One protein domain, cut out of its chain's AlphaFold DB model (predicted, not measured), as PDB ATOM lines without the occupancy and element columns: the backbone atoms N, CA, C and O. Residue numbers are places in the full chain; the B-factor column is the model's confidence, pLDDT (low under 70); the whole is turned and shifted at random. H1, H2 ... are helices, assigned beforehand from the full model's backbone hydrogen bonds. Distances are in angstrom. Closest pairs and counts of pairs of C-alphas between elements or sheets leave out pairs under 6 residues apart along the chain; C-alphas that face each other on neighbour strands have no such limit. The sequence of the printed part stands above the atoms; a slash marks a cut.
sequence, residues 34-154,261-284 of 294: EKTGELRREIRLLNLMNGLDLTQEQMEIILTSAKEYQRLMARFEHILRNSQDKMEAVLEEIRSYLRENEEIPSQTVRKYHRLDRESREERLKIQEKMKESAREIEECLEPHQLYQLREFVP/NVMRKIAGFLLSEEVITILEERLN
ATOM      1  N   GLU A  34     188.387 165.924 234.061       73.62
ATOM      2  CA  GLU A  34     187.354 166.963 233.978       73.62
ATOM      3  C   GLU A  34     186.282 166.590 232.953       73.62
ATOM      4  O   GLU A  34     185.115 166.451 233.324       73.62
ATOM      5  N   LYS A  35     186.688 166.243 231.725       78.81
ATOM      6  CA  LYS A  35     185.774 165.804 230.660       78.81
ATOM      7  C   LYS A  35     184.967 164.559 231.033       78.81
ATOM      8  O   LYS A  35     183.779 164.447 230.739       78.81
ATOM      9  N   THR A  36     185.594 163.591 231.705       77.25
ATOM     10  CA  THR A  36     184.878 162.402 232.201       77.25
ATOM     11  C   THR A  36     183.874 162.777 233.296       77.25
ATOM     12  O   THR A  36     182.801 162.179 233.385       77.25
ATOM     13  N   GLY A  37     184.217 163.750 234.143       76.62
ATOM     14  CA  GLY A  37     183.328 164.305 235.159       76.62
ATOM     15  C   GLY A  37     182.116 165.014 234.557       76.62
ATOM     16  O   GLY A  37     180.998 164.742 234.991       76.62
ATOM     17  N   GLU A  38     182.331 165.853 233.545       80.88
ATOM     18  CA  GLU A  38     181.291 166.555 232.777       80.88
ATOM     19  C   GLU A  38     180.308 165.577 232.141       80.88
ATOM     20  O   GLU A  38     179.126 165.603 232.472       80.88
ATOM     21  N   LEU A  39     180.807 164.613 231.359       82.31
ATOM     22  CA  LEU A  39     179.971 163.588 230.726       82.31
ATOM     23  C   LEU A  39     179.148 162.801 231.754       82.31
ATOM     24  O   LEU A  39     177.991 162.458 231.526       82.31
ATOM     25  N   ARG A  40     179.720 162.506 232.928       79.25
ATOM     26  CA  ARG A  40     178.984 161.828 234.005       79.25
ATOM     27  C   ARG A  40     177.867 162.692 234.584       79.25
ATOM     28  O   ARG A  40     176.833 162.135 234.956       79.25
ATOM     29  N   ARG A  41     178.072 164.006 234.721       78.31
ATOM     30  CA  ARG A  41     177.030 164.941 235.177       78.31
ATOM     31  C   ARG A  41     175.925 165.051 234.136       78.31
ATOM     32  O   ARG A  41     174.764 164.849 234.483       78.31
ATOM     33  N   GLU A  42     176.304 165.233 232.879       85.12
ATOM     34  CA  GLU A  42     175.393 165.315 231.741       85.12
ATOM     35  C   GLU A  42     174.510 164.063 231.627       85.12
ATOM     36  O   GLU A  42     173.288 164.171 231.619       85.12
ATOM     37  N   ILE A  43     175.091 162.856 231.674       83.00
ATOM     38  CA  ILE A  43     174.324 161.597 231.626       83.00
ATOM     39  C   ILE A  43     173.313 161.505 232.779       83.00
ATOM     40  O   ILE A  43     172.178 161.071 232.579       83.00
ATOM     41  N   ARG A  44     173.694 161.911 234.000       83.06
ATOM     42  CA  ARG A  44     172.771 161.910 235.152       83.06
ATOM     43  C   ARG A  44     171.611 162.874 234.931       83.06
ATOM     44  O   ARG A  44     170.481 162.536 235.276       83.06
ATOM     45  N   LEU A  45     171.891 164.044 234.368       86.81
ATOM     46  CA  LEU A  45     170.891 165.063 234.092       86.81
ATOM     47  C   LEU A  45     169.949 164.636 232.962       86.81
ATOM     48  O   LEU A  45     168.736 164.718 233.124       86.81
ATOM     49  N   LEU A  46     170.481 164.054 231.885       87.81
ATOM     50  CA  LEU A  46     169.689 163.432 230.823       87.81
ATOM     51  C   LEU A  46     168.778 162.329 231.371       87.81
ATOM     52  O   LEU A  46     167.608 162.256 231.002       87.81
ATOM     53  N   ASN A  47     169.282 161.488 232.280       84.69
ATOM     54  CA  ASN A  47     168.478 160.456 232.935       84.69
ATOM     55  C   ASN A  47     167.321 161.054 233.747       84.69
ATOM     56  O   ASN A  47     166.209 160.533 233.669       84.69
ATOM     57  N   LEU A  48     167.565 162.140 234.489       87.25
ATOM     58  CA  LEU A  48     166.517 162.859 235.215       87.25
ATOM     59  C   LEU A  48     165.486 163.457 234.254       87.25
ATOM     60  O   LEU A  48     164.301 163.171 234.381       87.25
ATOM     61  N   MET A  49     165.931 164.239 233.270       88.44
ATOM     62  CA  MET A  49     165.047 164.929 232.326       88.44
ATOM     63  C   MET A  49     164.194 163.965 231.503       88.44
ATOM     64  O   MET A  49     163.034 164.244 231.234       88.44
ATOM     65  N   ASN A  50     164.748 162.811 231.122       86.25
ATOM     66  CA  ASN A  50     163.988 161.746 230.464       86.25
ATOM     67  C   ASN A  50     162.955 161.090 231.387       86.25
ATOM     68  O   ASN A  50     162.003 160.496 230.900       86.25
ATOM     69  N   GLY A  51     163.183 161.114 232.701       84.12
ATOM     70  CA  GLY A  51     162.247 160.584 233.687       84.12
ATOM     71  C   GLY A  51     161.097 161.538 233.996       84.12
ATOM     72  O   GLY A  51     159.995 161.060 234.233       84.12
ATOM     73  N   LEU A  52     161.360 162.851 233.968       88.56
ATOM     74  CA  LEU A  52     160.381 163.890 234.298       88.56
ATOM     75  C   LEU A  52     159.312 164.110 233.222       88.56
ATOM     76  O   LEU A  52     158.283 164.687 233.544       88.56
ATOM     77  N   ASP A  53     159.550 163.674 231.982       87.31
ATOM     78  CA  ASP A  53     158.608 163.828 230.859       87.31
ATOM     79  C   ASP A  53     158.050 165.263 230.751       87.31
ATOM     80  O   ASP A  53     156.851 165.515 230.835       87.31
ATOM     81  N   LEU A  54     158.970 166.232 230.692       91.94
ATOM     82  CA  LEU A  54     158.649 167.660 230.736       91.94
ATOM     83  C   LEU A  54     157.924 168.108 229.462       91.94
ATOM     84  O   LEU A  54     158.356 167.789 228.352       91.94
ATOM     85  N   THR A  55     156.884 168.928 229.617       93.12
ATOM     86  CA  THR A  55     156.242 169.609 228.485       93.12
ATOM     87  C   THR A  55     157.145 170.707 227.913       93.12
ATOM     88  O   THR A  55     158.092 171.155 228.563       93.12
ATOM     89  N   GLN A  56     156.850 171.178 226.697       93.19
ATOM     90  CA  GLN A  56     157.584 172.295 226.088       93.19
ATOM     91  C   GLN A  56     157.543 173.559 226.959       93.19
ATOM     92  O   GLN A  56     158.584 174.152 227.224       93.19
ATOM     93  N   GLU A  57     156.368 173.904 227.487       93.69
ATOM     94  CA  GLU A  57     156.188 175.045 228.390       93.69
ATOM     95  C   GLU A  57     157.025 174.896 229.674       93.69
ATOM     96  O   GLU A  57     157.733 175.819 230.073       93.69
ATOM     97  N   GLN A  58     157.034 173.705 230.285       95.12
ATOM     98  CA  GLN A  58     157.870 173.428 231.458       95.12
ATOM     99  C   GLN A  58     159.364 173.559 231.136       95.12
ATOM    100  O   GLN A  58     160.124 174.113 231.931       95.12
ATOM    101  N   MET A  59     159.795 173.070 229.969       96.06
ATOM    102  CA  MET A  59     161.179 173.191 229.510       96.06
ATOM    103  C   MET A  59     161.599 174.655 229.320       96.06
ATOM    104  O   MET A  59     162.705 175.018 229.718       96.06
ATOM    105  N   GLU A  60     160.729 175.501 228.768       96.00
ATOM    106  CA  GLU A  60     160.986 176.935 228.579       96.00
ATOM    107  C   GLU A  60     161.093 177.697 229.909       96.00
ATOM    108  O   GLU A  60     162.003 178.519 230.075       96.00
ATOM    109  N   ILE A  61     160.223 177.382 230.879       96.06
ATOM    110  CA  ILE A  61     160.289 177.939 232.238       96.06
ATOM    111  C   ILE A  61     161.622 177.556 232.886       96.06
ATOM    112  O   ILE A  61     162.386 178.434 233.286       96.06
ATOM    113  N   ILE A  62     161.958 176.260 232.914       96.06
ATOM    114  CA  ILE A  62     163.205 175.773 233.523       96.06
ATOM    115  C   ILE A  62     164.426 176.413 232.850       96.06
ATOM    116  O   ILE A  62     165.342 176.857 233.539       96.06
ATOM    117  N   LEU A  63     164.440 176.503 231.516       95.88
ATOM    118  CA  LEU A  63     165.535 177.115 230.765       95.88
ATOM    119  C   LEU A  63     165.723 178.590 231.138       95.88
ATOM    120  O   LEU A  63     166.855 179.050 231.317       95.88
ATOM    121  N   THR A  64     164.623 179.331 231.256       96.00
ATOM    122  CA  THR A  64     164.645 180.750 231.618       96.00
ATOM    123  C   THR A  64     165.167 180.932 233.040       96.00
ATOM    124  O   THR A  64     166.159 181.642 233.232       96.00
ATOM    125  N   SER A  65     164.597 180.217 234.014       94.12
ATOM    126  CA  SER A  65     165.024 180.283 235.416       94.12
ATOM    127  C   SER A  65     166.490 179.851 235.585       94.12
ATOM    128  O   SER A  65     167.244 180.497 236.317       94.12
ATOM    129  N   ALA A  66     166.944 178.817 234.864       93.81
ATOM    130  CA  ALA A  66     168.340 178.379 234.873       93.81
ATOM    131  C   ALA A  66     169.283 179.458 234.316       93.81
ATOM    132  O   ALA A  66     170.279 179.794 234.957       93.81
ATOM    133  N   LYS A  67     168.963 180.071 233.166       94.62
ATOM    134  CA  LYS A  67     169.766 181.164 232.583       94.62
ATOM    135  C   LYS A  67     169.871 182.367 233.514       94.62
ATOM    136  O   LYS A  67     170.949 182.952 233.653       94.62
ATOM    137  N   GLU A  68     168.769 182.762 234.140       91.88
ATOM    138  CA  GLU A  68     168.765 183.870 235.096       91.88
ATOM    139  C   GLU A  68     169.612 183.563 236.330       91.88
ATOM    140  O   GLU A  68     170.429 184.396 236.742       91.88
ATOM    141  N   TYR A  69     169.479 182.349 236.865       88.94
ATOM    142  CA  TYR A  69     170.287 181.880 237.979       88.94
ATOM    143  C   TYR A  69     171.781 181.860 237.633       88.94
ATOM    144  O   TYR A  69     172.587 182.401 238.392       88.94
ATOM    145  N   GLN A  70     172.169 181.352 236.459       90.31
ATOM    146  CA  GLN A  70     173.571 181.336 236.027       90.31
ATOM    147  C   GLN A  70     174.146 182.747 235.842       90.31
ATOM    148  O   GLN A  70     175.255 183.036 236.293       90.31
ATOM    149  N   ARG A  71     173.375 183.690 235.279       91.00
ATOM    150  CA  ARG A  71     173.789 185.106 235.204       91.00
ATOM    151  C   ARG A  71     173.985 185.723 236.588       91.00
ATOM    152  O   ARG A  71     174.873 186.556 236.778       91.00
ATOM    153  N   LEU A  72     173.143 185.365 237.557       87.44
ATOM    154  CA  LEU A  72     173.303 185.810 238.936       87.44
ATOM    155  C   LEU A  72     174.568 185.221 239.570       87.44
ATOM    156  O   LEU A  72     175.340 185.974 240.163       87.44
ATOM    157  N   MET A  73     174.802 183.920 239.396       84.69
ATOM    158  CA  MET A  73     175.988 183.233 239.905       84.69
ATOM    159  C   MET A  73     177.280 183.806 239.316       84.69
ATOM    160  O   MET A  73     178.199 184.098 240.075       84.69
ATOM    161  N   ALA A  74     177.326 184.089 238.013       88.44
ATOM    162  CA  ALA A  74     178.484 184.716 237.375       88.44
ATOM    163  C   ALA A  74     178.785 186.118 237.941       88.44
ATOM    164  O   ALA A  74     179.936 186.462 238.221       88.44
ATOM    165  N   ARG A  75     177.745 186.937 238.172       86.56
ATOM    166  CA  ARG A  75     177.907 188.252 238.822       86.56
ATOM    167  C   ARG A  75     178.434 188.112 240.246       86.56
ATOM    168  O   ARG A  75     179.300 188.882 240.655       86.56
ATOM    169  N   PHE A  76     177.925 187.137 240.990       84.62
ATOM    170  CA  PHE A  76     178.381 186.883 242.346       84.62
ATOM    171  C   PHE A  76     179.815 186.393 242.406       84.62
ATOM    172  O   PHE A  76     180.574 186.863 243.243       84.62
ATOM    173  N   GLU A  77     180.200 185.480 241.521       85.44
ATOM    174  CA  GLU A  77     181.564 184.978 241.459       85.44
ATOM    175  C   GLU A  77     182.555 186.125 241.229       85.44
ATOM    176  O   GLU A  77     183.596 186.192 241.881       85.44
ATOM    177  N   HIS A  78     182.193 187.092 240.382       85.50
ATOM    178  CA  HIS A  78     182.985 188.302 240.192       85.50
ATOM    179  C   HIS A  78     183.090 189.152 241.474       85.50
ATOM    180  O   HIS A  78     184.181 189.603 241.826       85.50
ATOM    181  N   ILE A  79     181.984 189.346 242.202       82.81
ATOM    182  CA  ILE A  79     181.979 190.060 243.492       82.81
ATOM    183  C   ILE A  79     182.848 189.326 244.519       82.81
ATOM    184  O   ILE A  79     183.676 189.957 245.178       82.81
ATOM    185  N   LEU A  80     182.699 188.003 244.624       79.44
ATOM    186  CA  LEU A  80     183.469 187.169 245.536       79.44
ATOM    187  C   LEU A  80     184.957 187.267 245.243       79.44
ATOM    188  O   LEU A  80     185.698 187.595 246.162       79.44
ATOM    189  N   ARG A  81     185.385 187.088 243.987       84.44
ATOM    190  CA  ARG A  81     186.797 187.231 243.595       84.44
ATOM    191  C   ARG A  81     187.356 188.595 244.007       84.44
ATOM    192  O   ARG A  81     188.367 188.659 244.693       84.44
ATOM    193  N   ASN A  82     186.637 189.680 243.714       82.56
ATOM    194  CA  ASN A  82     187.059 191.039 244.087       82.56
ATOM    195  C   ASN A  82     187.093 191.283 245.611       82.56
ATOM    196  O   ASN A  82     187.799 192.176 246.093       82.56
ATOM    197  N   SER A  83     186.282 190.552 246.379       84.50
ATOM    198  CA  SER A  83     186.251 190.621 247.845       84.50
ATOM    199  C   SER A  83     187.277 189.696 248.506       84.50
ATOM    200  O   SER A  83     187.746 189.998 249.604       84.50
ATOM    201  N   GLN A  84     187.655 188.610 247.829       87.75
ATOM    202  CA  GLN A  84     188.531 187.566 248.340       87.75
ATOM    203  C   GLN A  84     189.935 188.108 248.575       87.75
ATOM    204  O   GLN A  84     190.435 187.960 249.683       87.75
ATOM    205  N   ASP A  85     190.496 188.853 247.621       88.88
ATOM    206  CA  ASP A  85     191.817 189.478 247.774       88.88
ATOM    207  C   ASP A  85     191.863 190.421 248.989       88.88
ATOM    208  O   ASP A  85     192.829 190.466 249.754       88.88
ATOM    209  N   LYS A  86     190.777 191.176 249.212       91.88
ATOM    210  CA  LYS A  86     190.661 192.090 250.360       91.88
ATOM    211  C   LYS A  86     190.539 191.332 251.675       91.88
ATOM    212  O   LYS A  86     191.086 191.786 252.679       91.88
ATOM    213  N   MET A  87     189.790 190.231 251.681       92.31
ATOM    214  CA  MET A  87     189.621 189.375 252.851       92.31
ATOM    215  C   MET A  87     190.931 188.667 253.196       92.31
ATOM    216  O   MET A  87     191.343 188.695 254.351       92.31
ATOM    217  N   GLU A  88     191.614 188.102 252.202       93.50
ATOM    218  CA  GLU A  88     192.907 187.442 252.356       93.50
ATOM    219  C   GLU A  88     193.930 188.398 252.961       93.50
ATOM    220  O   GLU A  88     194.482 188.091 254.012       93.50
ATOM    221  N   ALA A  89     194.070 189.611 252.416       94.38
ATOM    222  CA  ALA A  89     194.976 190.614 252.972       94.38
ATOM    223  C   ALA A  89     194.692 190.933 254.455       94.38
ATOM    224  O   ALA A  89     195.618 191.100 255.244       94.38
ATOM    225  N   VAL A  90     193.418 191.005 254.861       96.00
ATOM    226  CA  VAL A  90     193.045 191.240 256.269       96.00
ATOM    227  C   VAL A  90     193.345 190.026 257.143       96.00
ATOM    228  O   VAL A  90     193.797 190.183 258.274       96.00
ATOM    229  N   LEU A  91     193.112 188.815 256.638       96.31
ATOM    230  CA  LEU A  91     193.432 187.582 257.352       96.31
ATOM    231  C   LEU A  91     194.944 187.391 257.503       96.31
ATOM    232  O   LEU A  91     195.393 186.919 258.545       96.31
ATOM    233  N   GLU A  92     195.736 187.784 256.506       96.94
ATOM    234  CA  GLU A  92     197.194 187.786 256.600       96.94
ATOM    235  C   GLU A  92     197.698 188.778 257.647       96.94
ATOM    236  O   GLU A  92     198.578 188.424 258.431       96.94
ATOM    237  N   GLU A  93     197.094 189.966 257.715       95.75
ATOM    238  CA  GLU A  93     197.376 190.978 258.737       95.75
ATOM    239  C   GLU A  93     197.026 190.465 260.146       95.75
ATOM    240  O   GLU A  93     197.814 190.568 261.083       95.75
ATOM    241  N   ILE A  94     195.864 189.824 260.306       95.62
ATOM    242  CA  ILE A  94     195.482 189.172 261.567       95.62
ATOM    243  C   ILE A  94     196.490 188.071 261.927       95.62
ATOM    244  O   ILE A  94     196.918 187.965 263.076       95.62
ATOM    245  N   ARG A  95     196.904 187.260 260.946       96.38
ATOM    246  CA  ARG A  95     197.872 186.176 261.140       96.38
ATOM    247  C   ARG A  95     199.236 186.698 261.597       96.38
ATOM    248  O   ARG A  95     199.866 186.011 262.400       96.38
ATOM    249  N   SER A  96     199.707 187.852 261.113       96.62
ATOM    250  CA  SER A  96     200.981 188.429 261.572       96.62
ATOM    251  C   SER A  96     200.920 188.846 263.041       96.62
ATOM    252  O   SER A  96     201.769 188.391 263.803       96.62
ATOM    253  N   TYR A  97     199.874 189.563 263.470       96.00
ATOM    254  CA  TYR A  97     199.723 189.942 264.886       96.00
ATOM    255  C   TYR A  97     199.672 188.715 265.802       96.00
ATOM    256  O   TYR A  97     200.368 188.647 266.813       96.00
ATOM    257  N   LEU A  98     198.909 187.687 265.413       94.19
ATOM    258  CA  LEU A  98     198.797 186.457 266.202       94.19
ATOM    259  C   LEU A  98     200.116 185.673 266.287       94.19
ATOM    260  O   LEU A  98     200.384 185.049 267.310       94.19
ATOM    261  N   ARG A  99     200.952 185.693 265.240       95.44
ATOM    262  CA  ARG A  99     202.282 185.054 265.273       95.44
ATOM    263  C   ARG A  99     203.242 185.756 266.225       95.44
ATOM    264  O   ARG A  99     204.078 185.095 266.834       95.44
ATOM    265  N   GLU A 100     203.111 187.067 266.343       95.56
ATOM    266  CA  GLU A 100     203.944 187.907 267.202       95.56
ATOM    267  C   GLU A 100     203.397 187.988 268.643       95.56
ATOM    268  O   GLU A 100     204.033 188.575 269.513       95.56
ATOM    269  N   ASN A 101     202.274 187.307 268.931       92.50
ATOM    270  CA  ASN A 101     201.513 187.390 270.186       92.50
ATOM    271  C   ASN A 101     201.077 188.826 270.532       92.50
ATOM    272  O   ASN A 101     200.988 189.192 271.706       92.50
ATOM    273  N   GLU A 102     200.795 189.632 269.511       93.69
ATOM    274  CA  GLU A 102     200.324 191.006 269.655       93.69
ATOM    275  C   GLU A 102     198.792 191.092 269.675       93.69
ATOM    276  O   GLU A 102     198.076 190.237 269.143       93.69
ATOM    277  N   GLU A 103     198.273 192.160 270.286       93.44
ATOM    278  CA  GLU A 103     196.847 192.471 270.241       93.44
ATOM    279  C   GLU A 103     196.460 192.980 268.846       93.44
ATOM    280  O   GLU A 103     197.093 193.880 268.294       93.44
ATOM    281  N   ILE A 104     195.389 192.425 268.274       95.19
ATOM    282  CA  ILE A 104     194.923 192.817 266.941       95.19
ATOM    283  C   ILE A 104     194.345 194.240 267.008       95.19
ATOM    284  O   ILE A 104     193.380 194.474 267.745       95.19
ATOM    285  N   PRO A 105     194.835 195.191 266.193       96.19
ATOM    286  CA  PRO A 105     194.314 196.547 266.190       96.19
ATOM    287  C   PRO A 105     192.815 196.603 265.887       96.19
ATOM    288  O   PRO A 105     192.298 195.956 264.971       96.19
ATOM    289  N   SER A 106     192.106 197.479 266.603       94.81
ATOM    290  CA  SER A 106     190.656 197.664 266.434       94.81
ATOM    291  C   SER A 106     190.240 198.026 264.999       94.81
ATOM    292  O   SER A 106     189.129 197.707 264.575       94.81
ATOM    293  N   GLN A 107     191.121 198.668 264.227       95.31
ATOM    294  CA  GLN A 107     190.880 198.981 262.818       95.31
ATOM    295  C   GLN A 107     190.841 197.717 261.948       95.31
ATOM    296  O   GLN A 107     189.928 197.576 261.131       95.31
ATOM    297  N   THR A 108     191.767 196.781 262.166       94.19
ATOM    298  CA  THR A 108     191.848 195.491 261.465       94.19
ATOM    299  C   THR A 108     190.622 194.633 261.782       94.19
ATOM    300  O   THR A 108     189.962 194.137 260.868       94.19
ATOM    301  N   VAL A 109     190.216 194.579 263.058       94.62
ATOM    302  CA  VAL A 109     188.979 193.901 263.499       94.62
ATOM    303  C   VAL A 109     187.739 194.482 262.806       94.62
ATOM    304  O   VAL A 109     186.916 193.746 262.259       94.62
ATOM    305  N   ARG A 110     187.604 195.815 262.762       95.44
ATOM    306  CA  ARG A 110     186.483 196.481 262.070       95.44
ATOM    307  C   ARG A 110     186.482 196.202 260.568       95.44
ATOM    308  O   ARG A 110     185.415 195.999 259.989       95.44
ATOM    309  N   LYS A 111     187.659 196.196 259.934       94.44
ATOM    310  CA  LYS A 111     187.814 195.910 258.502       94.44
ATOM    311  C   LYS A 111     187.379 194.477 258.180       94.44
ATOM    312  O   LYS A 111     186.624 194.301 257.228       94.44
ATOM    313  N   TYR A 112     187.771 193.502 259.004       93.81
ATOM    314  CA  TYR A 112     187.320 192.112 258.895       93.81
ATOM    315  C   TYR A 112     185.797 191.999 259.001       93.81
ATOM    316  O   TYR A 112     185.153 191.506 258.079       93.81
ATOM    317  N   HIS A 113     185.201 192.523 260.078       93.94
ATOM    318  CA  HIS A 113     183.755 192.419 260.286       93.94
ATOM    319  C   HIS A 113     182.936 193.083 259.182       93.94
ATOM    320  O   HIS A 113     181.869 192.584 258.832       93.94
ATOM    321  N   ARG A 114     183.423 194.191 258.613       94.31
ATOM    322  CA  ARG A 114     182.771 194.827 257.467       94.31
ATOM    323  C   ARG A 114     182.772 193.905 256.244       94.31
ATOM    324  O   ARG A 114     181.708 193.676 255.683       94.31
ATOM    325  N   LEU A 115     183.929 193.357 255.869       90.38
ATOM    326  CA  LEU A 115     184.051 192.471 254.704       90.38
ATOM    327  C   LEU A 115     183.279 191.153 254.887       90.38
ATOM    328  O   LEU A 115     182.647 190.674 253.947       90.38
ATOM    329  N   ASP A 116     183.292 190.580 256.094       88.12
ATOM    330  CA  ASP A 116     182.518 189.377 256.434       88.12
ATOM    331  C   ASP A 116     181.012 189.654 256.339       88.12
ATOM    332  O   ASP A 116     180.273 188.879 255.734       88.12
ATOM    333  N   ARG A 117     180.553 190.800 256.855       88.94
ATOM    334  CA  ARG A 117     179.153 191.213 256.737       88.94
ATOM    335  C   ARG A 117     178.730 191.403 255.281       88.94
ATOM    336  O   ARG A 117     177.709 190.844 254.894       88.94
ATOM    337  N   GLU A 118     179.504 192.141 254.489       87.62
ATOM    338  CA  GLU A 118     179.239 192.344 253.057       87.62
ATOM    339  C   GLU A 118     179.141 190.994 252.323       87.62
ATOM    340  O   GLU A 118     178.175 190.737 251.608       87.62
ATOM    341  N   SER A 119     180.075 190.076 252.588       83.94
ATOM    342  CA  SER A 119     180.077 188.733 251.989       83.94
ATOM    343  C   SER A 119     178.842 187.911 252.376       83.94
ATOM    344  O   SER A 119     178.267 187.204 251.545       83.94
ATOM    345  N   ARG A 120     178.402 188.000 253.639       83.62
ATOM    346  CA  ARG A 120     177.185 187.324 254.119       83.62
ATOM    347  C   ARG A 120     175.925 187.903 253.491       83.62
ATOM    348  O   ARG A 120     175.058 187.130 253.091       83.62
ATOM    349  N   GLU A 121     175.819 189.225 253.404       86.69
ATOM    350  CA  GLU A 121     174.670 189.903 252.795       86.69
ATOM    351  C   GLU A 121     174.522 189.512 251.317       86.69
ATOM    352  O   GLU A 121     173.424 189.160 250.887       86.69
ATOM    353  N   GLU A 122     175.618 189.463 250.556       81.62
ATOM    354  CA  GLU A 122     175.580 189.007 249.159       81.62
ATOM    355  C   GLU A 122     175.204 187.524 249.034       81.62
ATOM    356  O   GLU A 122     174.362 187.156 248.209       81.62
ATOM    357  N   ARG A 123     175.740 186.660 249.907       80.69
ATOM    358  CA  ARG A 123     175.364 185.238 249.940       80.69
ATOM    359  C   ARG A 123     173.872 185.041 250.227       80.69
ATOM    360  O   ARG A 123     173.251 184.165 249.621       80.69
ATOM    361  N   LEU A 124     173.296 185.839 251.128       84.38
ATOM    362  CA  LEU A 124     171.869 185.784 251.451       84.38
ATOM    363  C   LEU A 124     171.005 186.169 250.247       84.38
ATOM    364  O   LEU A 124     170.089 185.418 249.917       84.38
ATOM    365  N   LYS A 125     171.342 187.254 249.539       84.44
ATOM    366  CA  LYS A 125     170.611 187.688 248.332       84.44
ATOM    367  C   LYS A 125     170.538 186.588 247.274       84.44
ATOM    368  O   LYS A 125     169.505 186.382 246.645       84.44
ATOM    369  N   ILE A 126     171.627 185.850 247.085       81.88
ATOM    370  CA  ILE A 126     171.674 184.765 246.094       81.88
ATOM    371  C   ILE A 126     170.906 183.556 246.561       81.88
ATOM    372  O   ILE A 126     170.223 182.924 245.765       81.88
ATOM    373  N   GLN A 127     170.990 183.233 247.849       80.50
ATOM    374  CA  GLN A 127     170.194 182.158 248.404       80.50
ATOM    375  C   GLN A 127     168.694 182.456 248.273       80.50
ATOM    376  O   GLN A 127     167.926 181.541 247.993       80.50
ATOM    377  N   GLU A 128     168.272 183.708 248.456       85.00
ATOM    378  CA  GLU A 128     166.890 184.142 248.223       85.00
ATOM    379  C   GLU A 128     166.498 184.006 246.753       85.00
ATOM    380  O   GLU A 128     165.510 183.345 246.454       85.00
ATOM    381  N   LYS A 129     167.319 184.510 245.828       84.19
ATOM    382  CA  LYS A 129     167.058 184.382 244.388       84.19
ATOM    383  C   LYS A 129     167.028 182.932 243.910       84.19
ATOM    384  O   LYS A 129     166.140 182.552 243.162       84.19
ATOM    385  N   MET A 130     167.940 182.096 244.397       85.06
ATOM    386  CA  MET A 130     167.934 180.654 244.139       85.06
ATOM    387  C   MET A 130     166.630 180.012 244.624       85.06
ATOM    388  O   MET A 130     166.072 179.166 243.934       85.06
ATOM    389  N   LYS A 131     166.144 180.393 245.814       85.12
ATOM    390  CA  LYS A 131     164.867 179.896 246.348       85.12
ATOM    391  C   LYS A 131     163.684 180.355 245.499       85.12
ATOM    392  O   LYS A 131     162.764 179.569 245.320       85.12
ATOM    393  N   GLU A 132     163.700 181.591 245.005       89.62
ATOM    394  CA  GLU A 132     162.672 182.116 244.099       89.62
ATOM    395  C   GLU A 132     162.632 181.312 242.794       89.62
ATOM    396  O   GLU A 132     161.595 180.734 242.490       89.62
ATOM    397  N   SER A 133     163.766 181.168 242.098       88.62
ATOM    398  CA  SER A 133     163.850 180.367 240.865       88.62
ATOM    399  C   SER A 133     163.493 178.897 241.101       88.62
ATOM    400  O   SER A 133     162.844 178.264 240.276       88.62
ATOM    401  N   ALA A 134     163.891 178.331 242.244       87.19
ATOM    402  CA  ALA A 134     163.545 176.955 242.566       87.19
ATOM    403  C   ALA A 134     162.047 176.776 242.851       87.19
ATOM    404  O   ALA A 134     161.493 175.741 242.497       87.19
ATOM    405  N   ARG A 135     161.396 177.769 243.471       89.75
ATOM    406  CA  ARG A 135     159.948 177.758 243.713       89.75
ATOM    407  C   ARG A 135     159.166 177.880 242.410       89.75
ATOM    408  O   ARG A 135     158.201 177.155 242.237       89.75
ATOM    409  N   GLU A 136     159.602 178.744 241.500       93.00
ATOM    410  CA  GLU A 136     158.992 178.882 240.173       93.00
ATOM    411  C   GLU A 136     158.985 177.543 239.417       93.00
ATOM    412  O   GLU A 136     157.954 177.124 238.892       93.00
ATOM    413  N   ILE A 137     160.105 176.815 239.449       93.25
ATOM    414  CA  ILE A 137     160.180 175.464 238.878       93.25
ATOM    415  C   ILE A 137     159.309 174.474 239.667       93.25
ATOM    416  O   ILE A 137     158.665 173.613 239.081       93.25
ATOM    417  N   GLU A 138     159.273 174.556 240.997       91.31
ATOM    418  CA  GLU A 138     158.424 173.676 241.810       91.31
ATOM    419  C   GLU A 138     156.932 173.850 241.486       91.31
ATOM    420  O   GLU A 138     156.207 172.861 241.428       91.31
ATOM    421  N   GLU A 139     156.488 175.084 241.237       93.12
ATOM    422  CA  GLU A 139     155.104 175.426 240.890       93.12
ATOM    423  C   GLU A 139     154.722 175.016 239.458       93.12
ATOM    424  O   GLU A 139     153.547 174.746 239.205       93.12
ATOM    425  N   CYS A 140     155.685 174.928 238.530       94.56
ATOM    426  CA  CYS A 140     155.421 174.500 237.152       94.56
ATOM    427  C   CYS A 140     155.387 172.971 236.975       94.56
ATOM    428  O   CYS A 140     154.850 172.475 235.981       94.56
ATOM    429  N   LEU A 141     155.952 172.214 237.922       92.81
ATOM    430  CA  LEU A 141     155.995 170.755 237.880       92.81
ATOM    431  C   LEU A 141     154.717 170.127 238.445       92.81
ATOM    432  O   LEU A 141     154.180 170.527 239.477       92.81
ATOM    433  N   GLU A 142     154.268 169.052 237.809       90.38
ATOM    434  CA  GLU A 142     153.139 168.274 238.294       90.38
ATOM    435  C   GLU A 142     153.493 167.476 239.563       90.38
ATOM    436  O   GLU A 142     154.647 167.072 239.755       90.38
ATOM    437  N   PRO A 143     152.505 167.117 240.410       86.56
ATOM    438  CA  PRO A 143     152.747 166.330 241.622       86.56
ATOM    439  C   PRO A 143     153.513 165.027 241.372       86.56
ATOM    440  O   PRO A 143     154.336 164.612 242.192       86.56
ATOM    441  N   HIS A 144     153.265 164.386 240.226       82.94
ATOM    442  CA  HIS A 144     153.963 163.168 239.849       82.94
ATOM    443  C   HIS A 144     155.443 163.448 239.526       82.94
ATOM    444  O   HIS A 144     156.302 162.716 240.007       82.94
ATOM    445  N   GLN A 145     155.765 164.538 238.824       88.81
ATOM    446  CA  GLN A 145     157.136 164.968 238.518       88.81
ATOM    447  C   GLN A 145     157.894 165.386 239.787       88.81
ATOM    448  O   GLN A 145     159.056 165.023 239.976       88.81
ATOM    449  N   LEU A 146     157.227 166.072 240.718       87.44
ATOM    450  CA  LEU A 146     157.797 166.427 242.023       87.44
ATOM    451  C   LEU A 146     158.141 165.185 242.856       87.44
ATOM    452  O   LEU A 146     159.200 165.129 243.490       87.44
ATOM    453  N   TYR A 147     157.273 164.169 242.837       81.06
ATOM    454  CA  TYR A 147     157.556 162.877 243.461       81.06
ATOM    455  C   TYR A 147     158.764 162.195 242.806       81.06
ATOM    456  O   TYR A 147     159.678 161.748 243.499       81.06
ATOM    457  N   GLN A 148     158.816 162.179 241.473       81.50
ATOM    458  CA  GLN A 148     159.941 161.612 240.731       81.50
ATOM    459  C   GLN A 148     161.267 162.314 241.060       81.50
ATOM    460  O   GLN A 148     162.278 161.650 241.293       81.50
ATOM    461  N   LEU A 149     161.262 163.646 241.141       85.31
ATOM    462  CA  LEU A 149     162.432 164.449 241.485       85.31
ATOM    463  C   LEU A 149     162.902 164.203 242.928       85.31
ATOM    464  O   LEU A 149     164.107 164.152 243.193       85.31
ATOM    465  N   ARG A 150     161.958 164.022 243.861       82.31
ATOM    466  CA  ARG A 150     162.241 163.699 245.266       82.31
ATOM    467  C   ARG A 150     162.960 162.359 245.406       82.31
ATOM    468  O   ARG A 150     163.968 162.287 246.109       82.31
ATOM    469  N   GLU A 151     162.471 161.341 244.704       77.19
ATOM    470  CA  GLU A 151     162.998 159.972 244.750       77.19
ATOM    471  C   GLU A 151     164.191 159.744 243.806       77.19
ATOM    472  O   GLU A 151     164.811 158.679 243.819       77.19
ATOM    473  N   PHE A 152     164.556 160.735 242.988       79.38
ATOM    474  CA  PHE A 152     165.631 160.598 242.012       79.38
ATOM    475  C   PHE A 152     166.994 160.328 242.670       79.38
ATOM    476  O   PHE A 152     167.547 161.166 243.397       79.38
ATOM    477  N   VAL A 153     167.593 159.185 242.326       74.94
ATOM    478  CA  VAL A 153     168.965 158.811 242.692       74.94
ATOM    479  C   VAL A 153     169.882 159.003 241.474       74.94
ATOM    480  O   VAL A 153     169.705 158.310 240.470       74.94
ATOM    481  N   PRO A 154     170.883 159.904 241.539       74.25
ATOM    482  CA  PRO A 154     171.767 160.170 240.406       74.25
ATOM    483  C   PRO A 154     172.577 158.929 240.016       74.25
ATOM    484  O   PRO A 154     173.467 158.495 240.748       74.25
ATOM    485  N   ASN A 261     164.178 167.328 250.288       71.06
ATOM    486  CA  ASN A 261     164.187 168.737 249.890       71.06
ATOM    487  C   ASN A 261     164.238 168.880 248.359       71.06
ATOM    488  O   ASN A 261     165.311 169.016 247.768       71.06
ATOM    489  N   VAL A 262     163.058 168.828 247.737       82.69
ATOM    490  CA  VAL A 262     162.823 169.055 246.303       82.69
ATOM    491  C   VAL A 262     163.555 170.310 245.820       82.69
ATOM    492  O   VAL A 262     164.284 170.244 244.835       82.69
ATOM    493  N   MET A 263     163.509 171.403 246.583       83.06
ATOM    494  CA  MET A 263     164.207 172.655 246.269       83.06
ATOM    495  C   MET A 263     165.724 172.470 246.079       83.06
ATOM    496  O   MET A 263     166.317 173.088 245.199       83.06
ATOM    497  N   ARG A 264     166.380 171.594 246.859       81.75
ATOM    498  CA  ARG A 264     167.812 171.281 246.657       81.75
ATOM    499  C   ARG A 264     168.056 170.475 245.384       81.75
ATOM    500  O   ARG A 264     169.097 170.654 244.758       81.75
ATOM    501  N   LYS A 265     167.133 169.587 245.006       86.25
ATOM    502  CA  LYS A 265     167.211 168.833 243.744       86.25
ATOM    503  C   LYS A 265     167.008 169.763 242.550       86.25
ATOM    504  O   LYS A 265     167.778 169.680 241.603       86.25
ATOM    505  N   ILE A 266     166.053 170.687 242.636       89.88
ATOM    506  CA  ILE A 266     165.851 171.732 241.630       89.88
ATOM    507  C   ILE A 266     167.129 172.565 241.485       89.88
ATOM    508  O   ILE A 266     167.682 172.634 240.396       89.88
ATOM    509  N   ALA A 267     167.673 173.093 242.586       85.44
ATOM    510  CA  ALA A 267     168.899 173.889 242.541       85.44
ATOM    511  C   ALA A 267     170.117 173.118 241.999       85.44
ATOM    512  O   ALA A 267     170.924 173.677 241.266       85.44
ATOM    513  N   GLY A 268     170.256 171.837 242.352       84.38
ATOM    514  CA  GLY A 268     171.400 171.019 241.945       84.38
ATOM    515  C   GLY A 268     171.322 170.440 240.530       84.38
ATOM    516  O   GLY A 268     172.362 170.077 239.990       84.38
ATOM    517  N   PHE A 269     170.124 170.317 239.947       89.38
ATOM    518  CA  PHE A 269     169.928 169.709 238.625       89.38
ATOM    519  C   PHE A 269     169.253 170.649 237.629       89.38
ATOM    520  O   PHE A 269     169.764 170.840 236.537       89.38
ATOM    521  N   LEU A 270     168.110 171.233 237.991       93.50
ATOM    522  CA  LEU A 270     167.279 172.016 237.069       93.50
ATOM    523  C   LEU A 270     167.682 173.494 236.978       93.50
ATOM    524  O   LEU A 270     167.180 174.203 236.119       93.50
ATOM    525  N   LEU A 271     168.595 173.956 237.834       91.94
ATOM    526  CA  LEU A 271     169.232 175.273 237.725       91.94
ATOM    527  C   LEU A 271     170.721 175.181 237.350       91.94
ATOM    528  O   LEU A 271     171.413 176.198 237.368       91.94
ATOM    529  N   SER A 272     171.244 173.986 237.047       89.50
ATOM    530  CA  SER A 272     172.664 173.820 236.709       89.50
ATOM    531  C   SER A 272     172.986 174.397 235.326       89.50
ATOM    532  O   SER A 272     172.093 174.634 234.519       89.50
ATOM    533  N   GLU A 273     174.261 174.651 235.039       89.50
ATOM    534  CA  GLU A 273     174.668 175.155 233.722       89.50
ATOM    535  C   GLU A 273     174.391 174.118 232.623       89.50
ATOM    536  O   GLU A 273     173.890 174.455 231.555       89.50
ATOM    537  N   GLU A 274     174.616 172.835 232.918       89.38
ATOM    538  CA  GLU A 274     174.442 171.740 231.962       89.38
ATOM    539  C   GLU A 274     172.986 171.568 231.494       89.38
ATOM    540  O   GLU A 274     172.748 171.105 230.379       89.38
ATOM    541  N   VAL A 275     171.996 171.959 232.311       92.31
ATOM    542  CA  VAL A 275     170.577 171.853 231.925       92.31
ATOM    543  C   VAL A 275     170.231 172.793 230.778       92.31
ATOM    544  O   VAL A 275     169.356 172.477 229.976       92.31
ATOM    545  N   ILE A 276     170.937 173.922 230.677       93.56
ATOM    546  CA  ILE A 276     170.695 174.947 229.663       93.56
ATOM    547  C   ILE A 276     170.954 174.353 228.284       93.56
ATOM    548  O   ILE A 276     170.066 174.382 227.437       93.56
ATOM    549  N   THR A 277     172.128 173.748 228.088       92.12
ATOM    550  CA  THR A 277     172.513 173.138 226.810       92.12
ATOM    551  C   THR A 277     171.541 172.031 226.407       92.12
ATOM    552  O   THR A 277     171.055 172.019 225.279       92.12
ATOM    553  N   ILE A 278     171.179 171.146 227.342       92.19
ATOM    554  CA  ILE A 278     170.260 170.033 227.057       92.19
ATOM    555  C   ILE A 278     168.865 170.545 226.665       92.19
ATOM    556  O   ILE A 278     168.241 170.004 225.749       92.19
ATOM    557  N   LEU A 279     168.345 171.559 227.361       93.75
ATOM    558  CA  LEU A 279     167.027 172.129 227.071       93.75
ATOM    559  C   LEU A 279     167.012 172.879 225.736       93.75
ATOM    560  O   LEU A 279     166.067 172.711 224.970       93.75
ATOM    561  N   GLU A 280     168.059 173.647 225.425       93.50
ATOM    562  CA  GLU A 280     168.197 174.325 224.131       93.50
ATOM    563  C   GLU A 280     168.207 173.325 222.970       93.50
ATOM    564  O   GLU A 280     167.494 173.513 221.985       93.50
ATOM    565  N   GLU A 281     168.956 172.228 223.092       91.31
ATOM    566  CA  GLU A 281     168.975 171.173 222.077       91.31
ATOM    567  C   GLU A 281     167.598 170.527 221.879       91.31
ATOM    568  O   GLU A 281     167.180 170.309 220.741       91.31
ATOM    569  N   ARG A 282     166.868 170.245 222.966       90.19
ATOM    570  CA  ARG A 282     165.535 169.622 222.895       90.19
ATOM    571  C   ARG A 282     164.484 170.531 222.277       90.19
ATOM    572  O   ARG A 282     163.713 170.066 221.441       90.19
ATOM    573  N   LEU A 283     164.455 171.802 222.672       90.31
ATOM    574  CA  LEU A 283     163.501 172.777 222.140       90.31
ATOM    575  C   LEU A 283     163.738 173.005 220.639       90.31
ATOM    576  O   LEU A 283     162.795 172.944 219.855       90.31
ATOM    577  N   ASN A 284     165.003 173.108 220.214       88.06
ATOM    578  CA  ASN A 284     165.357 173.239 218.797       88.06
ATOM    579  C   ASN A 284     165.001 171.991 217.962       88.06
ATOM    580  O   ASN A 284     164.684 172.099 216.777       88.06
TER     581      ASN A 284
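What this domain is: This is residues 34 to 154 and 261 to 284 of the 294 residues of an uncharacterized protein of Candidatus Aminicenantes bacterium (UniProt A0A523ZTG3). A long helical hairpin, H2 and H3 side by side, makes the longest axis, with a small head of four shorter helices, H1, H4, H5 and H6, gathered at the end that holds residues 56 to 70 and 130 to 138. The other end of the hairpin is bare. The printed part has 145 residues with six named helices, H1 to H6 along the chain, and no named strand; the class is all helix. The whole is loose, with a radius of gyration of the C-alphas of 20.6 A, and elongated, spanning 63 by 33 by 28 A.

Where its parts are: Find C-alpha 56 at (157.584, 172.295, 226.088); from there H2, residues 56 to 99, runs 60.8 A, with a kink of 31 degrees near residue 83. H3, residues 106 to 140, runs 51.3 A to C-alpha 140 at (155.421, 174.500, 237.152). Look next for H1, residues 34 to 52, 27.1 A long, then H4, residues 143 to 151, H5, residues 262 to 270, and H6, residues 273 to 284.

How they stand to each other: H2 and H3 touch as a hairpin at a shallow tilt of 13 degrees, opposite ways; their closest C-alphas, Ser 65 and Ser 133, are 5.6 A apart. H2 touches H6 with residues 56 to 70 alone, closest at the C-alphas of Leu 63 and Ile 276, 5.7 A. H3 touches H5, about perpendicular at 89 degrees, closest at the C-alphas of Ala 134 and Met 263, 5.7 A. H4 touches H5, closest at the C-alphas of Arg 150 and Val 262, 5.5 A. H1 touches H4, closest at the C-alphas of Leu 52 and Gln 145, 5.4 A, and H6, closest at those of Glu 42 and Glu 274, 6.5 A. H1 and H3 are apart. In H1, H3, H4 and H5 every O i to N i+4 pair is within hydrogen-bond range; in H2 38 of 40 are, in H6 7 of 8.

The domain as a whole: Look for the farthest C-alphas at Asn 101 and Asn 284, 64.4 A apart. Residues 155 to 260 are not printed, and C-alphas 154 and 261 are 14.9 A apart across the cut. Of the links that are printed whole, none is long. No printed residue is under 70 in pLDDT.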